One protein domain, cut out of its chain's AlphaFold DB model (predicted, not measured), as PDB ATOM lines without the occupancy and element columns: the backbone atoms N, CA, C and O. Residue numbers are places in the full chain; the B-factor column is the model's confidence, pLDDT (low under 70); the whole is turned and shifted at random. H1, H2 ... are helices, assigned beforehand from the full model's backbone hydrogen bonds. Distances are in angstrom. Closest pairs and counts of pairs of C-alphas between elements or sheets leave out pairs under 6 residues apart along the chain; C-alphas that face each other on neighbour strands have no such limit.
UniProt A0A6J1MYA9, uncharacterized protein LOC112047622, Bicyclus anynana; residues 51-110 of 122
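Overview. This is residues 51 to 110 of the 122 residues of the protein "uncharacterized protein LOC112047622" of Bicyclus anynana (UniProt A0A6J1MYA9). A compact head, in which short helices H1, H2 and H3 gather round the beginning of long helix H4, continues into an arm: residues 95 to 110 of H4 stick out. The printed part has 60 residues with four named helices, H1 to H4 in order, and no named strand: all helix. It is loose, with a radius of gyration of the C-alphas of 14.4 A, spanning 46 by 21 by 18 A.

Along the chain. H4, residues 82 to 110, runs 41.6 A, from C-alpha 82 at (114.850, 93.998, 93.242) to C-alpha 110 at (88.640, 76.110, 120.069). H1, residues 51 to 61, measures 15.7 A; H2, residues 64 to 69, 9.0 A; H3, residues 71 to 75, 6.1 A.

Arrangement. The hub, H4, touches H1 with residues 82 to 86 alone, at a steep tilt of 47 degrees, the same way; the closest C-alphas, of Ala 55 and Tyr 83, are 4.4 A apart. H4 touches H2 with residues 89 to 93 alone, about perpendicular at 88 degrees; the closest C-alphas, of Gln 69 and Leu 90, are 6.9 A apart. H3 and H4 only just touch, with 3 pairs of C-alphas within 8 A, the closest those of Ile 73 and Val 86, 7.1 A. H1, H3 and H4 have every O i to N i+4 pair within hydrogen-bond range, H2 1 of 2.

Size, cuts and confidence. The farthest C-alphas, of Gln 53 and Glu 110, are 47.0 A apart. The printed part has no cut and no long link. pLDDT is under 70 at residues 79, 96 to 101, 103 to 104 and 107 to 110.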
ATOM      1  N   GLN A  51     118.105  90.413  86.631       81.25
ATOM      2  CA  GLN A  51     117.250  90.495  87.823       81.25
ATOM      3  C   GLN A  51     116.172  91.585  87.689       81.25
ATOM      4  O   GLN A  51     115.019  91.344  88.033       81.25
ATOM      5  N   ASP A  52     116.508  92.737  87.107       80.69
ATOM      6  CA  ASP A  52     115.541  93.824  86.895       80.69
ATOM      7  C   ASP A  52     114.461  93.450  85.876       80.69
ATOM      8  O   ASP A  52     113.287  93.769  86.050       80.69
ATOM      9  N   GLN A  53     114.834  92.711  84.828       82.62
ATOM     10  CA  GLN A  53     113.879  92.232  83.829       82.62
ATOM     11  C   GLN A  53     112.955  91.159  84.409       82.62
ATOM     12  O   GLN A  53     111.763  91.157  84.111       82.62
ATOM     13  N   LEU A  54     113.477  90.273  85.263       84.56
ATOM     14  CA  LEU A  54     112.657  89.305  85.993       84.56
ATOM     15  C   LEU A  54     111.672  90.013  86.927       84.56
ATOM     16  O   LEU A  54     110.495  89.662  86.935       84.56
ATOM     17  N   ALA A  55     112.114  91.044  87.653       84.12
ATOM     18  CA  ALA A  55     111.237  91.847  88.502       84.12
ATOM     19  C   ALA A  55     110.114  92.512  87.691       84.12
ATOM     20  O   ALA A  55     108.948  92.387  88.053       84.12
ATOM     21  N   GLN A  56     110.437  93.140  86.557       84.44
ATOM     22  CA  GLN A  56     109.438  93.732  85.657       84.44
ATOM     23  C   GLN A  56     108.430  92.699  85.142       84.44
ATOM     24  O   GLN A  56     107.233  92.973  85.090       84.44
ATOM     25  N   MET A  57     108.897  91.500  84.792       84.94
ATOM     26  CA  MET A  57     108.025  90.413  84.357       84.94
ATOM     27  C   MET A  57     107.097  89.925  85.470       84.94
ATOM     28  O   MET A  57     105.935  89.647  85.189       84.94
ATOM     29  N   VAL A  58     107.581  89.833  86.712       87.06
ATOM     30  CA  VAL A  58     106.726  89.516  87.865       87.06
ATOM     31  C   VAL A  58     105.676  90.602  88.040       87.06
ATOM     32  O   VAL A  58     104.496  90.280  88.074       87.06
ATOM     33  N   ILE A  59     106.087  91.874  88.071       84.81
ATOM     34  CA  ILE A  59     105.192  93.033  88.224       84.81
ATOM     35  C   ILE A  59     104.096  93.034  87.148       84.81
ATOM     36  O   ILE A  59     102.949  93.338  87.451       84.81
ATOM     37  N   ALA A  60     104.411  92.625  85.915       85.31
ATOM     38  CA  ALA A  60     103.433  92.514  84.830       85.31
ATOM     39  C   ALA A  60     102.364  91.420  85.046       85.31
ATOM     40  O   ALA A  60     101.320  91.462  84.399       85.31
ATOM     41  N   GLN A  61     102.612  90.444  85.924       86.94
ATOM     42  CA  GLN A  61     101.675  89.365  86.274       86.94
ATOM     43  C   GLN A  61     100.867  89.657  87.544       86.94
ATOM     44  O   GLN A  61      99.936  88.914  87.870       86.94
ATOM     45  N   LEU A  62     101.232  90.712  88.274       87.88
ATOM     46  CA  LEU A  62     100.567  91.133  89.499       87.88
ATOM     47  C   LEU A  62      99.299  91.927  89.185       87.88
ATOM     48  O   LEU A  62      99.251  92.719  88.241       87.88
ATOM     49  N   GLN A  63      98.268  91.752  90.006       87.88
ATOM     50  CA  GLN A  63      97.095  92.618  89.976       87.88
ATOM     51  C   GLN A  63      97.253  93.761  90.982       87.88
ATOM     52  O   GLN A  63      98.176  93.783  91.793       87.88
ATOM     53  N   LYS A  64      96.313  94.712  90.950       87.00
ATOM     54  CA  LYS A  64      96.297  95.894  91.827       87.00
ATOM     55  C   LYS A  64      96.554  95.552  93.300       87.00
ATOM     56  O   LYS A  64      97.338  96.233  93.945       87.00
ATOM     57  N   GLU A  65      95.929  94.494  93.803       86.69
ATOM     58  CA  GLU A  65      96.045  94.057  95.199       86.69
ATOM     59  C   GLU A  65      97.470  93.606  95.551       86.69
ATOM     60  O   GLU A  65      97.962  93.902  96.634       86.69
ATOM     61  N   ASP A  66      98.154  92.926  94.627       87.69
ATOM     62  CA  ASP A  66      99.523  92.452  94.843       87.69
ATOM     63  C   ASP A  66     100.534  93.599  94.685       87.69
ATOM     64  O   ASP A  66     101.520  93.675  95.417       87.69
ATOM     65  N   ILE A  67     100.266  94.531  93.761       87.75
ATOM     66  CA  ILE A  67     101.050  95.763  93.577       87.75
ATOM     67  C   ILE A  67     101.018  96.618  94.850       87.75
ATOM     68  O   ILE A  67     102.042  97.179  95.233       87.75
ATOM     69  N   GLU A  68      99.873  96.696  95.535       88.38
ATOM     70  CA  GLU A  68      99.755  97.410  96.812       88.38
ATOM     71  C   GLU A  68     100.678  96.809  97.893       88.38
ATOM     72  O   GLU A  68     101.288  97.571  98.647       88.38
ATOM     73  N   GLN A  69     100.884  95.483  97.913       87.25
ATOM     74  CA  GLN A  69     101.769  94.802  98.880       87.25
ATOM     75  C   GLN A  69     103.259  95.113  98.698       87.25
ATOM     76  O   GLN A  69     104.025  95.032  99.666       87.25
ATOM     77  N   ILE A  70     103.664  95.436  97.467       87.50
ATOM     78  CA  ILE A  70     105.045  95.779  97.095       87.50
ATOM     79  C   ILE A  70     105.212  97.266  96.769       87.50
ATOM     80  O   ILE A  70     106.244  97.664  96.230       87.50
ATOM     81  N   SER A  71     104.197  98.088  97.043       87.19
ATOM     82  CA  SER A  71     104.202  99.513  96.707       87.19
ATOM     83  C   SER A  71     105.386 100.244  97.339       87.19
ATOM     84  O   SER A  71     106.006 101.076  96.685       87.19
ATOM     85  N   ASP A  72     105.767  99.866  98.556       85.06
ATOM     86  CA  ASP A  72     106.962 100.340  99.252       85.06
ATOM     87  C   ASP A  72     108.248 100.067  98.464       85.06
ATOM     88  O   ASP A  72     109.067 100.967  98.297       85.06
ATOM     89  N   ILE A  73     108.382  98.866  97.901       85.88
ATOM     90  CA  ILE A  73     109.533  98.463  97.076       85.88
ATOM     91  C   ILE A  73     109.515  99.166  95.710       85.88
ATOM     92  O   ILE A  73     110.563  99.415  95.123       85.88
ATOM     93  N   LEU A  74     108.334  99.486  95.178       82.69
ATOM     94  CA  LEU A  74     108.212 100.231  93.922       82.69
ATOM     95  C   LEU A  74     108.543 101.720  94.096       82.69
ATOM     96  O   LEU A  74     109.098 102.322  93.178       82.69
ATOM     97  N   PHE A  75     108.205 102.310  95.247       83.62
ATOM     98  CA  PHE A  75     108.535 103.700  95.573       83.62
ATOM     99  C   PHE A  75     110.002 103.881  95.968       83.62
ATOM    100  O   PHE A  75     110.606 104.877  95.572       83.62
ATOM    101  N   ASP A  76     110.567 102.928  96.708       82.06
ATOM    102  CA  ASP A  76     111.978 102.909  97.094       82.06
ATOM    103  C   ASP A  76     112.637 101.613  96.587       82.06
ATOM    104  O   ASP A  76     112.733 100.617  97.314       82.06
ATOM    105  N   PRO A  77     113.042 101.571  95.303       77.94
ATOM    106  CA  PRO A  77     113.625 100.373  94.731       77.94
ATOM    107  C   PRO A  77     115.009 100.103  95.341       77.94
ATOM    108  O   PRO A  77     115.895 100.961  95.276       77.94
ATOM    109  N   PRO A  78     115.255  98.898  95.888       77.56
ATOM    110  CA  PRO A  78     116.562  98.539  96.417       77.56
ATOM    111  C   PRO A  78     117.625  98.537  95.313       77.56
ATOM    112  O   PRO A  78     117.406  98.045  94.208       77.56
ATOM    113  N   ALA A  79     118.826  99.021  95.647       68.19
ATOM    114  CA  ALA A  79     119.947  99.162  94.713       68.19
ATOM    115  C   ALA A  79     120.464  97.829  94.129       68.19
ATOM    116  O   ALA A  79     121.242  97.820  93.177       68.19
ATOM    117  N   THR A  80     120.100  96.685  94.713       73.00
ATOM    118  CA  THR A  80     120.473  95.359  94.205       73.00
ATOM    119  C   THR A  80     119.386  94.344  94.547       73.00
ATOM    120  O   THR A  80     118.801  94.399  95.625       73.00
ATOM    121  N   ASN A  81     119.163  93.371  93.658       80.06
ATOM    122  CA  ASN A  81     118.242  92.245  93.866       80.06
ATOM    123  C   ASN A  81     116.763  92.638  94.056       80.06
ATOM    124  O   ASN A  81     116.067  92.039  94.879       80.06
ATOM    125  N   LEU A  82     116.264  93.595  93.264       85.00
ATOM    126  CA  LEU A  82     114.850  93.998  93.242       85.00
ATOM    127  C   LEU A  82     113.898  92.794  93.157       85.00
ATOM    128  O   LEU A  82     112.937  92.703  93.915       85.00
ATOM    129  N   TYR A  83     114.207  91.831  92.286       86.69
ATOM    130  CA  TYR A  83     113.437  90.596  92.148       86.69
ATOM    131  C   TYR A  83     113.336  89.814  93.466       86.69
ATOM    132  O   TYR A  83     112.243  89.432  93.872       86.69
ATOM    133  N   THR A  84     114.454  89.615  94.168       87.25
ATOM    134  CA  THR A  84     114.479  88.903  95.454       87.25
ATOM    135  C   THR A  84     113.687  89.647  96.527       87.25
ATOM    136  O   THR A  84     112.979  89.011  97.308       87.25
ATOM    137  N   ALA A  85     113.766  90.980  96.555       88.38
ATOM    138  CA  ALA A  85     112.985  91.799  97.481       88.38
ATOM    139  C   ALA A  85     111.476  91.648  97.227       88.38
ATOM    140  O   ALA A  85     110.728  91.331  98.152       88.38
ATOM    141  N   VAL A  86     111.047  91.776  95.965       88.81
ATOM    142  CA  VAL A  86     109.649  91.581  95.541       88.81
ATOM    143  C   VAL A  86     109.167  90.164  95.862       88.81
ATOM    144  O   VAL A  86     108.102  89.995  96.454       88.81
ATOM    145  N   LYS A  87     109.968  89.143  95.534       89.88
ATOM    146  CA  LYS A  87     109.664  87.732  95.808       89.88
ATOM    147  C   LYS A  87     109.438  87.481  97.295       89.88
ATOM    148  O   LYS A  87     108.403  86.935  97.669       89.88
ATOM    149  N   ASN A  88     110.381  87.897  98.136       88.94
ATOM    150  CA  ASN A  88     110.280  87.701  99.581       88.94
ATOM    151  C   ASN A  88     109.081  88.449 100.163       88.94
ATOM    152  O   ASN A  88     108.346  87.878 100.964       88.94
ATOM    153  N   ARG A  89     108.845  89.692  99.730       89.56
ATOM    154  CA  ARG A  89     107.715  90.491 100.208       89.56
ATOM    155  C   ARG A  89     106.374  89.848  99.876       89.56
ATOM    156  O   ARG A  89     105.545  89.719 100.769       89.56
ATOM    157  N   LEU A  90     106.186  89.405  98.632       89.56
ATOM    158  CA  LEU A  90     104.959  88.722  98.212       89.56
ATOM    159  C   LEU A  90     104.769  87.402  98.965       89.56
ATOM    160  O   LEU A  90     103.686  87.145  99.477       89.56
ATOM    161  N   ILE A  91     105.817  86.583  99.093       88.94
ATOM    162  CA  ILE A  91     105.735  85.324  99.846       88.94
ATOM    163  C   ILE A  91     105.333  85.591 101.301       88.94
ATOM    164  O   ILE A  91     104.393  84.966 101.781       88.94
ATOM    165  N   SER A  92     105.986  86.536 101.981       87.19
ATOM    166  CA  SER A  92     105.661  86.874 103.369       87.19
ATOM    167  C   SER A  92     104.254  87.449 103.528       87.19
ATOM    168  O   SER A  92     103.560  87.060 104.462       87.19
ATOM    169  N   ALA A  93     103.808  88.331 102.628       85.69
ATOM    170  CA  ALA A  93     102.480  88.943 102.710       85.69
ATOM    171  C   ALA A  93     101.351  87.899 102.628       85.69
ATOM    172  O   ALA A  93     100.391  87.953 103.403       85.69
ATOM    173  N   TYR A  94     101.482  86.926 101.723       84.00
ATOM    174  CA  TYR A  94     100.450  85.913 101.509       84.00
ATOM    175  C   TYR A  94     100.583  84.696 102.443       84.00
ATOM    176  O   TYR A  94      99.574  84.256 102.984       84.00
ATOM    177  N   GLU A  95     101.791  84.213 102.767       79.62
ATOM    178  CA  GLU A  95     101.945  83.119 103.748       79.62
ATOM    179  C   GLU A  95     101.602  83.541 105.181       79.62
ATOM    180  O   GLU A  95     101.086  82.728 105.956       79.62
ATOM    181  N   GLU A  96     101.889  84.789 105.568       69.19
ATOM    182  CA  GLU A  96     101.476  85.282 106.883       69.19
ATOM    183  C   GLU A  96      99.948  85.400 106.959       69.19
ATOM    184  O   GLU A  96      99.359  85.061 107.986       69.19
ATOM    185  N   SER A  97      99.302  85.806 105.862       63.44
ATOM    186  CA  SER A  97      97.841  85.849 105.762       63.44
ATOM    187  C   SER A  97      97.225  84.453 105.896       63.44
ATOM    188  O   SER A  97      96.341  84.273 106.735       63.44
ATOM    189  N   ASP A  98      97.744  83.451 105.183       62.78
ATOM    190  CA  ASP A  98      97.271  82.062 105.281       62.78
ATOM    191  C   ASP A  98      97.487  81.481 106.682       62.78
ATOM    192  O   ASP A  98      96.596  80.848 107.254       62.78
ATOM    193  N   SER A  99      98.652  81.741 107.281       62.59
ATOM    194  CA  SER A  99      98.976  81.276 108.633       62.59
ATOM    195  C   SER A  99      98.068  81.920 109.681       62.59
ATOM    196  O   SER A  99      97.556  81.231 110.566       62.59
ATOM    197  N   ARG A 100      97.817  83.232 109.579       64.50
ATOM    198  CA  ARG A 100      96.884  83.955 110.460       64.50
ATOM    199  C   ARG A 100      95.448  83.479 110.268       64.50
ATOM    200  O   ARG A 100      94.728  83.338 111.253       64.50
ATOM    201  N   GLN A 101      95.029  83.219 109.033       68.31
ATOM    202  CA  GLN A 101      93.690  82.723 108.728       68.31
ATOM    203  C   GLN A 101      93.485  81.301 109.265       68.31
ATOM    204  O   GLN A 101      92.457  81.031 109.884       68.31
ATOM    205  N   LEU A 102      94.479  80.423 109.121       70.25
ATOM    206  CA  LEU A 102      94.463  79.079 109.698       70.25
ATOM    207  C   LEU A 102      94.415  79.122 111.230       70.25
ATOM    208  O   LEU A 102      93.598  78.430 111.829       70.25
ATOM    209  N   GLN A 103      95.231  79.968 111.865       69.19
ATOM    210  CA  GLN A 103      95.192  80.164 113.320       69.19
ATOM    211  C   GLN A 103      93.834  80.697 113.783       69.19
ATOM    212  O   GLN A 103      93.286  80.188 114.752       69.19
ATOM    213  N   LYS A 104      93.245  81.664 113.069       69.94
ATOM    214  CA  LYS A 104      91.915  82.190 113.394       69.94
ATOM    215  C   LYS A 104      90.833  81.111 113.304       69.94
ATOM    216  O   LYS A 104      90.019  81.021 114.214       69.94
ATOM    217  N   LEU A 105      90.855  80.277 112.261       72.31
ATOM    218  CA  LEU A 105      89.930  79.148 112.124       72.31
ATOM    219  C   LEU A 105      90.112  78.128 113.253       72.31
ATOM    220  O   LEU A 105      89.123  77.671 113.815       72.31
ATOM    221  N   LEU A 106      91.356  77.803 113.625       70.12
ATOM    222  CA  LEU A 106      91.632  76.926 114.766       70.12
ATOM    223  C   LEU A 106      91.143  77.538 116.085       70.12
ATOM    224  O   LEU A 106      90.487  76.847 116.854       70.12
ATOM    225  N   SER A 107      91.367  78.832 116.316       65.56
ATOM    226  CA  SER A 107      90.876  79.525 117.512       65.56
ATOM    227  C   SER A 107      89.347  79.662 117.541       65.56
ATOM    228  O   SER A 107      88.757  79.574 118.613       65.56
ATOM    229  N   GLU A 108      88.673  79.846 116.400       59.78
ATOM    230  CA  GLU A 108      87.201  79.809 116.317       59.78
ATOM    231  C   GLU A 108      86.648  78.405 116.599       59.78
ATOM    232  O   GLU A 108      85.610  78.283 117.248       59.78
ATOM    233  N   ILE A 109      87.355  77.350 116.181       57.97
ATOM    234  CA  ILE A 109      87.027  75.965 116.550       57.97
ATOM    235  C   ILE A 109      87.242  75.755 118.059       57.97
ATOM    236  O   ILE A 109      86.362  75.222 118.725       57.97
ATOM    237  N   GLU A 110      88.348  76.237 118.632       53.19
ATOM    238  CA  GLU A 110      88.640  76.110 120.069       53.19
ATOM    239  C   GLU A 110      87.673  76.909 120.964       53.19
ATOM    240  O   GLU A 110      87.332  76.446 122.052       53.19
TER     241      GLU A 110